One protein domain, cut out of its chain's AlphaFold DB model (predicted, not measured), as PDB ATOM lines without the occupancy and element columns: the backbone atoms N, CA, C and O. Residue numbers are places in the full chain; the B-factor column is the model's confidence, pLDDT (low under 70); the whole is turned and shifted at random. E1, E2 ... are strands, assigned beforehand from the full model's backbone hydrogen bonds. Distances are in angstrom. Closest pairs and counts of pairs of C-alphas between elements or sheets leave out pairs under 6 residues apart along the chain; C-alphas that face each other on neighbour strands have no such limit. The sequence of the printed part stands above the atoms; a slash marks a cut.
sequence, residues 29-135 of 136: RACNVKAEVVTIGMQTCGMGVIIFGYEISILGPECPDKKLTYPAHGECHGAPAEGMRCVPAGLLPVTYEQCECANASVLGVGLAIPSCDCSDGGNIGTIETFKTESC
ATOM      1  N   ARG A  29    -211.913  22.070  49.954       95.00
ATOM      2  CA  ARG A  29    -211.289  22.270  51.274       95.00
ATOM      3  C   ARG A  29    -210.670  23.656  51.405       95.00
ATOM      4  O   ARG A  29    -210.231  24.249  50.422       95.00
ATOM      5  N   ALA A  30    -210.559  24.118  52.645       95.69
ATOM      6  CA  ALA A  30    -209.673  25.222  52.975       95.69
ATOM      7  C   ALA A  30    -208.206  24.749  52.934       95.69
ATOM      8  O   ALA A  30    -207.884  23.690  53.483       95.69
ATOM      9  N   CYS A  31    -207.316  25.521  52.314       97.19
ATOM     10  CA  CYS A  31    -205.865  25.356  52.417       97.19
ATOM     11  C   CYS A  31    -205.283  26.384  53.393       97.19
ATOM     12  O   CYS A  31    -205.851  27.454  53.573       97.19
ATOM     13  N   ASN A  32    -204.168  26.051  54.044       97.12
ATOM     14  CA  ASN A  32    -203.508  26.943  54.996       97.12
ATOM     15  C   ASN A  32    -202.496  27.838  54.265       97.12
ATOM     16  O   ASN A  32    -201.554  27.333  53.649       97.12
ATOM     17  N   VAL A  33    -202.692  29.148  54.369       97.56
ATOM     18  CA  VAL A  33    -201.747  30.183  53.961       97.56
ATOM     19  C   VAL A  33    -200.880  30.536  55.165       97.56
ATOM     20  O   VAL A  33    -201.382  30.839  56.250       97.56
ATOM     21  N   LYS A  34    -199.557  30.475  54.981       97.88
ATOM     22  CA  LYS A  34    -198.591  30.775  56.046       97.88
ATOM     23  C   LYS A  34    -198.666  32.248  56.442       97.88
ATOM     24  O   LYS A  34    -198.955  33.098  55.610       97.88
ATOM     25  N   ALA A  35    -198.343  32.529  57.703       97.50
ATOM     26  CA  ALA A  35    -198.157  33.900  58.157       97.50
ATOM     27  C   ALA A  35    -197.011  34.570  57.386       97.50
ATOM     28  O   ALA A  35    -196.005  33.925  57.075       97.50
ATOM     29  N   GLU A  36    -197.157  35.863  57.129       97.75
ATOM     30  CA  GLU A  36    -196.182  36.686  56.423       97.75
ATOM     31  C   GLU A  36    -195.903  37.952  57.230       97.75
ATOM     32  O   GLU A  36    -196.808  38.551  57.808       97.75
ATOM     33  N   VAL A  37    -194.634  38.360  57.273       97.12
ATOM     34  CA  VAL A  37    -194.222  39.619  57.890       97.12
ATOM     35  C   VAL A  37    -193.610  40.497  56.813       97.12
ATOM     36  O   VAL A  37    -192.635  40.107  56.173       97.12
ATOM     37  N   VAL A  38    -194.168  41.690  56.642       97.06
ATOM     38  CA  VAL A  38    -193.696  42.690  55.687       97.06
ATOM     39  C   VAL A  38    -193.091  43.854  56.457       97.06
ATOM     40  O   VAL A  38    -193.752  44.485  57.279       97.06
ATOM     41  N   THR A  39    -191.827  44.154  56.189       96.38
ATOM     42  CA  THR A  39    -191.139  45.332  56.728       96.38
ATOM     43  C   THR A  39    -191.330  46.522  55.795       96.38
ATOM     44  O   THR A  39    -191.124  46.394  54.587       96.38
ATOM     45  N   ILE A  40    -191.685  47.684  56.342       95.25
ATOM     46  CA  ILE A  40    -191.807  48.937  55.592       95.25
ATOM     47  C   ILE A  40    -190.797  49.932  56.142       95.25
ATOM     48  O   ILE A  40    -190.831  50.257  57.328       95.25
ATOM     49  N   GLY A  41    -189.958  50.452  55.248       93.56
ATOM     50  CA  GLY A  41    -188.918  51.408  55.609       93.56
ATOM     51  C   GLY A  41    -187.782  50.761  56.399       93.56
ATOM     52  O   GLY A  41    -187.939  49.694  56.992       93.56
ATOM     53  N   MET A  42    -186.620  51.398  56.354       92.94
ATOM     54  CA  MET A  42    -185.426  50.987  57.082       92.94
ATOM     55  C   MET A  42    -184.693  52.248  57.525       92.94
ATOM     56  O   MET A  42    -184.450  53.147  56.717       92.94
ATOM     57  N   GLN A  43    -184.287  52.270  58.785       88.00
ATOM     58  CA  GLN A  43    -183.464  53.309  59.381       88.00
ATOM     59  C   GLN A  43    -182.216  52.684  60.004       88.00
ATOM     60  O   GLN A  43    -182.258  51.604  60.593       88.00
ATOM     61  N   THR A  44    -181.075  53.351  59.874       86.69
ATOM     62  CA  THR A  44    -179.832  52.903  60.507       86.69
ATOM     63  C   THR A  44    -179.741  53.492  61.906       86.69
ATOM     64  O   THR A  44    -179.728  54.713  62.067       86.69
ATOM     65  N   CYS A  45    -179.635  52.644  62.925       83.06
ATOM     66  CA  CYS A  45    -179.457  53.117  64.289       83.06
ATOM     67  C   CYS A  45    -178.027  53.627  64.481       83.06
ATOM     68  O   CYS A  45    -177.062  52.888  64.293       83.06
ATOM     69  N   GLY A  46    -177.871  54.899  64.844       76.81
ATOM     70  CA  GLY A  46    -176.562  55.477  65.136       76.81
ATOM     71  C   GLY A  46    -176.004  54.955  66.458       76.81
ATOM     72  O   GLY A  46    -176.702  54.954  67.469       76.81
ATOM     73  N   MET A  47    -174.737  54.546  66.467       70.56
ATOM     74  CA  MET A  47    -173.997  54.265  67.694       70.56
ATOM     75  C   MET A  47    -173.144  55.485  68.038       70.56
ATOM     76  O   MET A  47    -172.201  55.803  67.316       70.56
ATOM     77  N   GLY A  48    -173.482  56.172  69.128       64.69
ATOM     78  CA  GLY A  48    -172.672  57.261  69.666       64.69
ATOM     79  C   GLY A  48    -171.638  56.721  70.645       64.69
ATOM     80  O   GLY A  48    -171.995  56.119  71.660       64.69
ATOM     81  N   VAL A  49    -170.357  56.932  70.353       67.00
ATOM     82  CA  VAL A  49    -169.260  56.625  71.273       67.00
ATOM     83  C   VAL A  49    -168.583  57.933  71.667       67.00
ATOM     84  O   VAL A  49    -168.069  58.652  70.812       67.00
ATOM     85  N   ILE A  50    -168.576  58.246  72.965       63.69
ATOM     86  CA  ILE A  50    -167.897  59.434  73.493       63.69
ATOM     87  C   ILE A  50    -166.523  59.011  74.012       63.69
ATOM     88  O   ILE A  50    -166.415  58.369  75.056       63.69
ATOM     89  N   ILE A  51    -165.462  59.389  73.300       66.25
ATOM     90  CA  ILE A  51    -164.071  59.139  73.701       66.25
ATOM     91  C   ILE A  51    -163.382  60.489  73.896       66.25
ATOM     92  O   ILE A  51    -163.289  61.289  72.970       66.25
ATOM     93  N   PHE A  52    -162.905  60.763  75.116       70.94
ATOM     94  CA  PHE A  52    -162.207  62.014  75.469       70.94
ATOM     95  C   PHE A  52    -162.966  63.310  75.100       70.94
ATOM     96  O   PHE A  52    -162.347  64.325  74.797       70.94
ATOM     97  N   GLY A  53    -164.303  63.289  75.126       66.25
ATOM     98  CA  GLY A  53    -165.140  64.448  74.784       66.25
ATOM     99  C   GLY A  53    -165.392  64.649  73.285       66.25
ATOM    100  O   GLY A  53    -166.081  65.598  72.922       66.25
ATOM    101  N   TYR A  54    -164.890  63.759  72.426       59.97
ATOM    102  CA  TYR A  54    -165.246  63.702  71.009       59.97
ATOM    103  C   TYR A  54    -166.337  62.653  70.787       59.97
ATOM    104  O   TYR A  54    -166.218  61.518  71.257       59.97
ATOM    105  N   GLU A  55    -167.392  63.037  70.073       62.50
ATOM    106  CA  GLU A  55    -168.468  62.139  69.657       62.50
ATOM    107  C   GLU A  55    -168.093  61.485  68.323       62.50
ATOM    108  O   GLU A  55    -167.907  62.162  67.310       62.50
ATOM    109  N   ILE A  56    -167.935  60.161  68.332       66.38
ATOM    110  CA  ILE A  56    -167.737  59.356  67.128       66.38
ATOM    111  C   ILE A  56    -169.040  58.610  66.863       66.38
ATOM    112  O   ILE A  56    -169.444  57.758  67.658       66.38
ATOM    113  N   SER A  57    -169.680  58.915  65.737       63.19
ATOM    114  CA  SER A  57    -170.867  58.201  65.269       63.19
ATOM    115  C   SER A  57    -170.448  57.029  64.388       63.19
ATOM    116  O   SER A  57    -169.872  57.222  63.316       63.19
ATOM    117  N   ILE A  58    -170.737  55.808  64.828       74.25
ATOM    118  CA  ILE A  58    -170.543  54.585  64.044       74.25
ATOM    119  C   ILE A  58    -171.906  54.174  63.472       74.25
ATOM    120  O   ILE A  58    -172.924  54.246  64.164       74.25
ATOM    121  N   LEU A  59    -171.933  53.752  62.203       72.38
ATOM    122  CA  LEU A  59    -173.119  53.137  61.598       72.38
ATOM    123  C   LEU A  59    -173.460  51.860  62.380       72.38
ATOM    124  O   LEU A  59    -172.661  50.924  62.413       72.38
ATOM    125  N   GLY A  60    -174.610  51.845  63.047       76.00
ATOM    126  CA  GLY A  60    -175.109  50.679  63.770       76.00
ATOM    127  C   GLY A  60    -176.028  49.802  62.910       76.00
ATOM    128  O   GLY A  60    -176.005  49.894  61.681       76.00
ATOM    129  N   PRO A  61    -176.811  48.907  63.540       83.00
ATOM    130  CA  PRO A  61    -177.686  47.979  62.835       83.00
ATOM    131  C   PRO A  61    -178.840  48.711  62.141       83.00
ATOM    132  O   PRO A  61    -179.276  49.780  62.577       83.00
ATOM    133  N   GLU A  62    -179.361  48.104  61.078       89.00
ATOM    134  CA  GLU A  62    -180.593  48.565  60.446       89.00
ATOM    135  C   GLU A  62    -181.809  48.089  61.252       89.00
ATOM    136  O   GLU A  62    -181.903  46.927  61.652       89.00
ATOM    137  N   CYS A  63    -182.745  48.999  61.481       91.31
ATOM    138  CA  CYS A  63    -184.019  48.766  62.141       91.31
ATOM    139  C   CYS A  63    -185.117  49.118  61.131       91.31
ATOM    140  O   CYS A  63    -185.032  50.176  60.507       91.31
ATOM    141  N   PRO A  64    -186.120  48.259  60.898       94.56
ATOM    142  CA  PRO A  64    -187.266  48.667  60.098       94.56
ATOM    143  C   PRO A  64    -187.985  49.827  60.785       94.56
ATOM    144  O   PRO A  64    -187.945  49.926  62.007       94.56
ATOM    145  N   ASP A  65    -188.678  50.669  60.025       94.31
ATOM    146  CA  ASP A  65    -189.540  51.695  60.632       94.31
ATOM    147  C   ASP A  65    -190.838  51.052  61.135       94.31
ATOM    148  O   ASP A  65    -191.437  51.447  62.138       94.31
ATOM    149  N   LYS A  66    -191.306  50.057  60.377       95.88
ATOM    150  CA  LYS A  66    -192.629  49.462  60.512       95.88
ATOM    151  C   LYS A  66    -192.596  47.984  60.158       95.88
ATOM    152  O   LYS A  66    -191.934  47.581  59.198       95.88
ATOM    153  N   LYS A  67    -193.380  47.184  60.873       96.88
ATOM    154  CA  LYS A  67    -193.660  45.786  60.526       96.88
ATOM    155  C   LYS A  67    -195.155  45.570  60.422       96.88
ATOM    156  O   LYS A  67    -195.923  46.063  61.240       96.88
ATOM    157  N   LEU A  68    -195.559  44.827  59.407       97.56
ATOM    158  CA  LEU A  68    -196.921  44.366  59.207       97.56
ATOM    159  C   LEU A  68    -196.923  42.853  59.316       97.56
ATOM    160  O   LEU A  68    -196.186  42.194  58.584       97.56
ATOM    161  N   THR A  69    -197.751  42.310  60.197       97.81
ATOM    162  CA  THR A  69    -197.900  40.864  60.348       97.81
ATOM    163  C   THR A  69    -199.253  40.433  59.806       97.81
ATOM    164  O   THR A  69    -200.307  40.764  60.353       97.81
ATOM    165  N   TYR A  70    -199.206  39.660  58.728       97.94
ATOM    166  CA  TYR A  70    -200.344  38.984  58.130       97.94
ATOM    167  C   TYR A  70    -200.443  37.593  58.771       97.94
ATOM    168  O   TYR A  70    -199.531  36.776  58.604       97.94
ATOM    169  N   PRO A  71    -201.498  37.300  59.548       97.75
ATOM    170  CA  PRO A  71    -201.605  36.030  60.253       97.75
ATOM    171  C   PRO A  71    -201.817  34.866  59.281       97.75
ATOM    172  O   PRO A  71    -202.365  35.020  58.185       97.75
ATOM    173  N   ALA A  72    -201.429  33.668  59.722       98.06
ATOM    174  CA  ALA A  72    -201.764  32.449  58.998       98.06
ATOM    175  C   ALA A  72    -203.291  32.292  58.940       98.06
ATOM    176  O   ALA A  72    -203.969  32.421  59.962       98.06
ATOM    177  N   HIS A  73    -203.829  32.008  57.759       98.12
ATOM    178  CA  HIS A  73    -205.270  31.950  57.517       98.12
ATOM    179  C   HIS A  73    -205.620  30.818  56.553       98.12
ATOM    180  O   HIS A  73    -204.743  30.219  55.932       98.12
ATOM    181  N   GLY A  74    -206.900  30.463  56.477       97.56
ATOM    182  CA  GLY A  74    -207.381  29.492  55.498       97.56
ATOM    183  C   GLY A  74    -207.966  30.175  54.268       97.56
ATOM    184  O   GLY A  74    -208.664  31.165  54.434       97.56
ATOM    185  N   GLU A  75    -207.756  29.620  53.075       97.62
ATOM    186  CA  GLU A  75    -208.393  30.056  51.820       97.62
ATOM    187  C   GLU A  75    -209.142  28.902  51.142       97.62
ATOM    188  O   GLU A  75    -208.727  27.745  51.224       97.62
ATOM    189  N   CYS A  76    -210.217  29.195  50.403       95.81
ATOM    190  CA  CYS A  76    -211.028  28.188  49.702       95.81
ATOM    191  C   CYS A  76    -210.463  27.738  48.349       95.81
ATOM    192  O   CYS A  76    -211.214  27.529  47.400       95.81
ATOM    193  N   HIS A  77    -209.147  27.563  48.260       93.50
ATOM    194  CA  HIS A  77    -208.453  27.090  47.057       93.50
ATOM    195  C   HIS A  77    -207.693  25.776  47.313       93.50
ATOM    196  O   HIS A  77    -206.695  25.476  46.659       93.50
ATOM    197  N   GLY A  78    -208.134  24.997  48.307       91.12
ATOM    198  CA  GLY A  78    -207.551  23.699  48.627       91.12
ATOM    199  C   GLY A  78    -207.904  22.608  47.618       91.12
ATOM    200  O   GLY A  78    -208.755  22.771  46.745       91.12
ATOM    201  N   ALA A  79    -207.243  21.457  47.760       91.56
ATOM    202  CA  ALA A  79    -207.529  20.293  46.929       91.56
ATOM    203  C   ALA A  79    -208.996  19.840  47.090       91.56
ATOM    204  O   ALA A  79    -209.536  19.928  48.204       91.56
ATOM    205  N   PRO A  80    -209.619  19.313  46.019       91.94
ATOM    206  CA  PRO A  80    -210.957  18.752  46.098       91.94
ATOM    207  C   PRO A  80    -211.045  17.651  47.154       91.94
ATOM    208  O   PRO A  80    -210.119  16.848  47.313       91.94
ATOM    209  N   ALA A  81    -212.165  17.596  47.865       91.50
ATOM    210  CA  ALA A  81    -212.466  16.501  48.763       91.50
ATOM    211  C   ALA A  81    -213.960  16.276  48.915       91.50
ATOM    212  O   ALA A  81    -214.694  17.164  49.343       91.50
ATOM    213  N   GLU A  82    -214.356  15.041  48.645       93.62
ATOM    214  CA  GLU A  82    -215.735  14.587  48.718       93.62
ATOM    215  C   GLU A  82    -216.345  14.810  50.109       93.62
ATOM    216  O   GLU A  82    -215.725  14.516  51.139       93.62
ATOM    217  N   GLY A  83    -217.561  15.354  50.127       93.31
ATOM    218  CA  GLY A  83    -218.344  15.594  51.335       93.31
ATOM    219  C   GLY A  83    -217.826  16.744  52.197       93.31
ATOM    220  O   GLY A  83    -218.240  16.872  53.354       93.31
ATOM    221  N   MET A  84    -216.921  17.573  51.666       95.81
ATOM    222  CA  MET A  84    -216.329  18.705  52.373       95.81
ATOM    223  C   MET A  84    -216.695  20.032  51.723       95.81
ATOM    224  O   MET A  84    -216.774  20.172  50.506       95.81
ATOM    225  N   ARG A  85    -216.846  21.057  52.550       95.50
ATOM    226  CA  ARG A  85    -217.035  22.432  52.102       95.50
ATOM    227  C   ARG A  85    -216.083  23.367  52.819       95.50
ATOM    228  O   ARG A  85    -215.762  23.187  53.994       95.50
ATOM    229  N   CYS A  86    -215.684  24.401  52.103       96.50
ATOM    230  CA  CYS A  86    -214.935  25.506  52.651       96.50
ATOM    231  C   CYS A  86    -215.925  26.572  53.113       96.50
ATOM    232  O   CYS A  86    -216.796  26.985  52.343       96.50
ATOM    233  N   VAL A  87    -215.834  26.980  54.375       96.00
ATOM    234  CA  VAL A  87    -216.748  27.961  54.968       96.00
ATOM    235  C   VAL A  87    -215.975  29.062  55.682       96.00
ATOM    236  O   VAL A  87    -214.883  28.795  56.195       96.00
ATOM    237  N   PRO A  88    -216.532  30.284  55.764       97.50
ATOM    238  CA  PRO A  88    -215.951  31.344  56.575       97.50
ATOM    239  C   PRO A  88    -215.777  30.885  58.027       97.50
ATOM    240  O   PRO A  88    -216.695  30.342  58.643       97.50
ATOM    241  N   ALA A  89    -214.583  31.091  58.572       97.44
ATOM    242  CA  ALA A  89    -214.230  30.784  59.955       97.44
ATOM    243  C   ALA A  89    -214.117  32.042  60.826       97.44
ATOM    244  O   ALA A  89    -214.214  31.938  62.048       97.44
ATOM    245  N   GLY A  90    -213.945  33.218  60.217       97.56
ATOM    246  CA  GLY A  90    -213.922  34.499  60.912       97.56
ATOM    247  C   GLY A  90    -213.002  35.513  60.243       97.56
ATOM    248  O   GLY A  90    -212.605  35.353  59.090       97.56
ATOM    249  N   LEU A  91    -212.661  36.547  61.008       98.19
ATOM    250  CA  LEU A  91    -211.711  37.584  60.629       98.19
ATOM    251  C   LEU A  91    -210.487  37.495  61.537       98.19
ATOM    252  O   LEU A  91    -210.628  37.393  62.757       98.19
ATOM    253  N   LEU A  92    -209.298  37.549  60.948       97.88
ATOM    254  CA  LEU A  92    -208.032  37.600  61.671       97.88
ATOM    255  C   LEU A  92    -207.424  38.997  61.543       97.88
ATOM    256  O   LEU A  92    -207.404  39.535  60.435       97.88
ATOM    257  N   PRO A  93    -206.940  39.604  62.637       97.69
ATOM    258  CA  PRO A  93    -206.378  40.945  62.588       97.69
ATOM    259  C   PRO A  93    -205.020  40.953  61.885       97.69
ATOM    260  O   PRO A  93    -204.173  40.100  62.141       97.69
ATOM    261  N   VAL A  94    -204.802  41.955  61.035       97.69
ATOM    262  CA  VAL A  94    -203.469  42.321  60.548       97.69
ATOM    263  C   VAL A  94    -202.886  43.305  61.545       97.69
ATOM    264  O   VAL A  94    -203.448  44.388  61.740       97.69
ATOM    265  N   THR A  95    -201.787  42.920  62.186       97.56
ATOM    266  CA  THR A  95    -201.146  43.752  63.204       97.56
ATOM    267  C   THR A  95    -200.027  44.583  62.598       97.56
ATOM    268  O   THR A  95    -199.397  44.212  61.603       97.56
ATOM    269  N   TYR A  96    -199.812  45.738  63.204       95.75
ATOM    270  CA  TYR A  96    -198.794  46.701  62.842       95.75
ATOM    271  C   TYR A  96    -197.918  46.959  64.057       95.75
ATOM    272  O   TYR A  96    -198.427  47.219  65.141       95.75
ATOM    273  N   GLU A  97    -196.608  46.927  63.866       97.56
ATOM    274  CA  GLU A  97    -195.639  47.323  64.879       97.56
ATOM    275  C   GLU A  97    -194.857  48.530  64.367       97.56
ATOM    276  O   GLU A  97    -194.411  48.556  63.213       97.56
ATOM    277  N   GLN A  98    -194.684  49.525  65.233       96.44
ATOM    278  CA  GLN A  98    -193.807  50.661  64.988       96.44
ATOM    279  C   GLN A  98    -192.472  50.408  65.673       96.44
ATOM    280  O   GLN A  98    -192.430  50.156  66.877       96.44
ATOM    281  N   CYS A  99    -191.394  50.475  64.899       94.25
ATOM    282  CA  CYS A  99    -190.061  50.134  65.357       94.25
ATOM    283  C   CYS A  99    -189.175  51.384  65.402       94.25
ATOM    284  O   CYS A  99    -189.144  52.188  64.470       94.25
ATOM    285  N   GLU A 100    -188.451  51.551  66.503       91.50
ATOM    286  CA  GLU A 100    -187.605  52.708  66.770       91.50
ATOM    287  C   GLU A 100    -186.231  52.265  67.281       91.50
ATOM    288  O   GLU A 100    -186.072  51.230  67.936       91.50
ATOM    289  N   CYS A 101    -185.209  53.061  66.974       88.06
ATOM    290  CA  CYS A 101    -183.879  52.846  67.523       88.06
ATOM    291  C   CYS A 101    -183.866  53.236  69.005       88.06
ATOM    292  O   CYS A 101    -183.877  54.417  69.353       88.06
ATOM    293  N   ALA A 102    -183.796  52.241  69.879       82.81
ATOM    294  CA  ALA A 102    -183.616  52.421  71.307       82.81
ATOM    295  C   ALA A 102    -182.127  52.333  71.660       82.81
ATOM    296  O   ALA A 102    -181.428  51.393  71.276       82.81
ATOM    297  N   ASN A 103    -181.633  53.297  72.434       71.88
ATOM    298  CA  ASN A 103    -180.257  53.291  72.922       71.88
ATOM    299  C   ASN A 103    -180.219  52.746  74.349       71.88
ATOM    300  O   ASN A 103    -180.660  53.409  75.286       71.88
ATOM    301  N   ALA A 104    -179.645  51.556  74.528       65.81
ATOM    302  CA  ALA A 104    -179.330  51.051  75.855       65.81
ATOM    303  C   ALA A 104    -177.962  51.602  76.280       65.81
ATOM    304  O   ALA A 104    -176.920  51.198  75.757       65.81
ATOM    305  N   SER A 105    -177.951  52.550  77.220       60.03
ATOM    306  CA  SER A 105    -176.710  53.048  77.816       60.03
ATOM    307  C   SER A 105    -176.249  52.107  78.927       60.03
ATOM    308  O   SER A 105    -176.942  51.952  79.937       60.03
ATOM    309  N   VAL A 106    -175.060  51.519  78.792       58.31
ATOM    310  CA  VAL A 106    -174.441  50.774  79.896       58.31
ATOM    311  C   VAL A 106    -173.738  51.776  80.812       58.31
ATOM    312  O   VAL A 106    -172.677  52.315  80.477       58.31
ATOM    313  N   LEU A 107    -174.345  52.046  81.971       54.06
ATOM    314  CA  LEU A 107    -173.762  52.897  83.011       54.06
ATOM    315  C   LEU A 107    -172.385  52.344  83.412       54.06
ATOM    316  O   LEU A 107    -172.283  51.251  83.960       54.06
ATOM    317  N   GLY A 108    -171.326  53.100  83.114       55.47
ATOM    318  CA  GLY A 108    -169.942  52.773  83.477       55.47
ATOM    319  C   GLY A 108    -168.963  52.655  82.307       55.47
ATOM    320  O   GLY A 108    -167.766  52.783  82.539       55.47
ATOM    321  N   VAL A 109    -169.436  52.475  81.065       57.62
ATOM    322  CA  VAL A 109    -168.547  52.270  79.895       57.62
ATOM    323  C   VAL A 109    -168.673  53.368  78.830       57.62
ATOM    324  O   VAL A 109    -167.881  53.408  77.899       57.62
ATOM    325  N   GLY A 110    -169.644  54.284  78.949       58.75
ATOM    326  CA  GLY A 110    -169.848  55.359  77.961       58.75
ATOM    327  C   GLY A 110    -170.251  54.856  76.566       58.75
ATOM    328  O   GLY A 110    -170.162  55.601  75.595       58.75
ATOM    329  N   LEU A 111    -170.680  53.593  76.471       60.84
ATOM    330  CA  LEU A 111    -171.140  52.955  75.244       60.84
ATOM    331  C   LEU A 111    -172.671  52.912  75.242       60.84
ATOM    332  O   LEU A 111    -173.286  52.350  76.156       60.84
ATOM    333  N   ALA A 112    -173.272  53.499  74.210       64.56
ATOM    334  CA  ALA A 112    -174.673  53.305  73.871       64.56
ATOM    335  C   ALA A 112    -174.754  52.210  72.805       64.56
ATOM    336  O   ALA A 112    -174.256  52.395  71.695       64.56
ATOM    337  N   ILE A 113    -175.337  51.059  73.147       71.06
ATOM    338  CA  ILE A 113    -175.555  49.994  72.165       71.06
ATOM    339  C   ILE A 113    -176.912  50.261  71.507       71.06
ATOM    340  O   ILE A 113    -177.929  50.237  72.210       71.06
ATOM    341  N   PRO A 114    -176.949  50.533  70.191       75.75
ATOM    342  CA  PRO A 114    -178.203  50.680  69.477       75.75
ATOM    343  C   PRO A 114    -178.938  49.339  69.451       75.75
ATOM    344  O   PRO A 114    -178.367  48.295  69.127       75.75
ATOM    345  N   SER A 115    -180.219  49.385  69.772       82.94
ATOM    346  CA  SER A 115    -181.163  48.278  69.682       82.94
ATOM    347  C   SER A 115    -182.389  48.732  68.897       82.94
ATOM    348  O   SER A 115    -182.676  49.922  68.825       82.94
ATOM    349  N   CYS A 116    -183.083  47.792  68.264       88.12
ATOM    350  CA  CYS A 116    -184.334  48.062  67.566       88.12
ATOM    351  C   CYS A 116    -185.464  47.582  68.472       88.12
ATOM    352  O   CYS A 116    -185.555  46.380  68.735       88.12
ATOM    353  N   ASP A 117    -186.268  48.512  68.972       91.81
ATOM    354  CA  ASP A 117    -187.431  48.206  69.796       91.81
ATOM    355  C   ASP A 117    -188.694  48.394  68.964       91.81
ATOM    356  O   ASP A 117    -188.845  49.406  68.284       91.81
ATOM    357  N   CYS A 118    -189.579  47.403  68.982       93.31
ATOM    358  CA  CYS A 118    -190.820  47.424  68.221       93.31
ATOM    359  C   CYS A 118    -191.985  47.419  69.199       93.31
ATOM    360  O   CYS A 118    -192.156  46.493  69.989       93.31
ATOM    361  N   SER A 119    -192.792  48.467  69.119       95.81
ATOM    362  CA  SER A 119    -194.001  48.629  69.910       95.81
ATOM    363  C   SER A 119    -195.226  48.250  69.088       95.81
ATOM    364  O   SER A 119    -195.282  48.497  67.880       95.81
ATOM    365  N   ASP A 120    -196.214  47.644  69.747       95.25
ATOM    366  CA  ASP A 120    -197.494  47.329  69.120       95.25
ATOM    367  C   ASP A 120    -198.201  48.630  68.718       95.25
ATOM    368  O   ASP A 120    -198.552  49.461  69.558       95.25
ATOM    369  N   GLY A 121    -198.382  48.813  67.415       90.75
ATOM    370  CA  GLY A 121    -199.114  49.925  66.827       90.75
ATOM    371  C   GLY A 121    -200.583  49.589  66.548       90.75
ATOM    372  O   GLY A 121    -201.317  50.440  66.043       90.75
ATOM    373  N   GLY A 122    -201.025  48.375  66.884       93.88
ATOM    374  CA  GLY A 122    -202.410  47.934  66.828       93.88
ATOM    375  C   GLY A 122    -202.815  47.256  65.519       93.88
ATOM    376  O   GLY A 122    -202.001  46.833  64.699       93.88
ATOM    377  N   ASN A 123    -204.129  47.131  65.330       95.88
ATOM    378  CA  ASN A 123    -204.721  46.450  64.180       95.88
ATOM    379  C   ASN A 123    -204.957  47.438  63.035       95.88
ATOM    380  O   ASN A 123    -205.698  48.407  63.198       95.88
ATOM    381  N   ILE A 124    -204.386  47.161  61.864       96.12
ATOM    382  CA  ILE A 124    -204.544  48.008  60.668       96.12
ATOM    383  C   ILE A 124    -205.558  47.461  59.661       96.12
ATOM    384  O   ILE A 124    -205.892  48.129  58.686       96.12
ATOM    385  N   GLY A 125    -206.053  46.245  59.882       96.88
ATOM    386  CA  GLY A 125    -207.016  45.602  59.003       96.88
ATOM    387  C   GLY A 125    -207.362  44.195  59.461       96.88
ATOM    388  O   GLY A 125    -206.957  43.756  60.538       96.88
ATOM    389  N   THR A 126    -208.112  43.484  58.625       97.81
ATOM    390  CA  THR A 126    -208.491  42.092  58.866       97.81
ATOM    391  C   THR A 126    -208.407  41.269  57.590       97.81
ATOM    392  O   THR A 126    -208.690  41.782  56.510       97.81
ATOM    393  N   ILE A 127    -208.092  39.986  57.732       97.44
ATOM    394  CA  ILE A 127    -208.136  38.984  56.665       97.44
ATOM    395  C   ILE A 127    -209.261  37.999  56.973       97.44
ATOM    396  O   ILE A 127    -209.381  37.520  58.104       97.44
ATOM    397  N   GLU A 128    -210.084  37.693  55.974       97.88
ATOM    398  CA  GLU A 128    -211.051  36.601  56.066       97.88
ATOM    399  C   GLU A 128    -210.321  35.261  56.097       97.88
ATOM    400  O   GLU A 128    -209.460  34.982  55.268       97.88
ATOM    401  N   THR A 129    -210.671  34.416  57.062       98.12
ATOM    402  CA  THR A 129    -210.128  33.064  57.165       98.12
ATOM    403  C   THR A 129    -211.230  32.045  56.968       98.12
ATOM    404  O   THR A 129    -212.374  32.248  57.385       98.12
ATOM    405  N   PHE A 130    -210.879  30.926  56.352       98.19
ATOM    406  CA  PHE A 130    -211.802  29.853  56.028       98.19
ATOM    407  C   PHE A 130    -211.377  28.539  56.682       98.19
ATOM    408  O   PHE A 130    -210.205  28.299  56.970       98.19
ATOM    409  N   LYS A 131    -212.344  27.655  56.919       97.38
ATOM    410  CA  LYS A 131    -212.111  26.306  57.445       97.38
ATOM    411  C   LYS A 131    -212.810  25.264  56.590       97.38
ATOM    412  O   LYS A 131    -213.776  25.554  55.889       97.38
ATOM    413  N   THR A 132    -212.320  24.035  56.690       97.25
ATOM    414  CA  THR A 132    -212.983  22.874  56.098       97.25
ATOM    415  C   THR A 132    -214.019  22.337  57.078       97.25
ATOM    416  O   THR A 132    -213.690  22.061  58.230       97.25
ATOM    417  N   GLU A 133    -215.249  22.154  56.614       96.25
ATOM    418  CA  GLU A 133    -216.328  21.486  57.340       96.25
ATOM    419  C   GLU A 133    -216.912  20.343  56.515       96.25
ATOM    420  O   GLU A 133    -216.861  20.366  55.285       96.25
ATOM    421  N   SER A 134    -217.508  19.361  57.193       94.62
ATOM    422  CA  SER A 134    -218.298  18.341  56.509       94.62
ATOM    423  C   SER A 134    -219.633  18.921  56.038       94.62
ATOM    424  O   SER A 134    -220.213  19.795  56.682       94.62
ATOM    425  N   CYS A 135    -220.118  18.425  54.903       89.81
ATOM    426  CA  CYS A 135    -221.465  18.687  54.404       89.81
ATOM    427  C   CYS A 135    -222.556  17.839  55.098       89.81
ATOM    428  O   CYS A 135    -223.730  18.027  54.777       89.81
TER     429      CYS A 135
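AT A GLANCE: This is residues 29 to 135 of the 136 residues of an uncharacterized protein of Planctomycetes bacterium (UniProt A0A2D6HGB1). Two long, twisted strand hairpins, E2 with E3 and E5 with E6, lie side by side along one narrow rod, their turns at the same end and both ends of the printed part at the other. E3 and E5 pair over only part of their length to join the hairpins into one curled, twisted sheet, and the short pair of E1 and E4 carries the first hairpin on towards the end where the printed part begins. The printed part has 107 residues, with no named helix and six named strands, E1 to E6 in that order along the chain; the class is all strand. The larger sheet has the order E2, E3, E5, E6, all antiparallel, and E1 and E4 make a second antiparallel sheet. The whole is extended, with a radius of gyration of the C-alphas of 22.3 A and spans of 77 by 23 by 22 A.

IN THESE COORDINATES: The first strand, E1, is residues 31 to 33 and begins with C-alpha 31 at (-205.865, 25.356, 52.417). After a tight link, E2 takes residues 36 to 51, 42.8 A from first to last C-alpha, and it bends by 61 degrees at residue 40. E3 follows after a tight link with residues 54 to 70 and measures 44.8 A. E4, residues 73 to 75, comes after another tight link. A short link of 8 residues leads to E5, residues 84 to 105, 58.3 A long, which begins with C-alpha 84 at (-216.329, 18.705, 52.373) and bends by 54 degrees at residue 88. A short link of 6 residues leads to E6, residues 112 to 134, 58.5 A long, which bends by 63 degrees at residue 125 and ends with C-alpha 134 at (-218.298, 18.341, 56.509).

HOW THE PARTS SIT: In the larger sheet, E2 and E6 are the edge strands and E3 and E5 are inner strands. E2 and E3 form an antiparallel hairpin, with N 38 and O 68 at 2.8 A and N 51 and O 54 at 3.0 A, both within hydrogen-bond range. E3 and E5 are antiparallel neighbours at 169 degrees; their C-alphas that face each other run from 65 and 99, at 5.0 A, to 70 and 94, at 5.2 A, and N 97 and O 67 are 2.8 A apart, within hydrogen-bond range. E5 and E6 form the second hairpin, antiparallel at 178 degrees, with N 85 and O 133 at 2.8 A and N 115 and O 102 at 2.8 A, within hydrogen-bond range. The sheet is curled like part of a barrel: from edge to edge the way across it turns by 118 degrees. The edge strands E2 and E6 have 9 pairs of C-alphas within 8 A, the closest being those of Met 47 and Pro 114, 5.8 A apart. E1 runs on into E2 at 22 degrees, and E3 runs on into E4 at 44 degrees. E1 and E4 are antiparallel neighbours, with N 33 and O 73 at 2.8 A, within hydrogen-bond range. E4 and E6 have 10 pairs of C-alphas within 8 A, the closest being those of Gly 74 and Phe 130 at 4.5 A. E1 and E6 are near each other, while E1 and E5 are apart.

THE WHOLE: The two C-alphas farthest apart are those of Phe 52 and Gly 83, at 76.7 A, while those of Arg 29 and Cys 135, the first and last printed, are 11.2 A apart. The printed part has no cut, and no link is long. The mean pLDDT of the printed part is 87.4, and the model's confidence is under 70 at residues 48 to 51, 53 to 57 and 104 to 112.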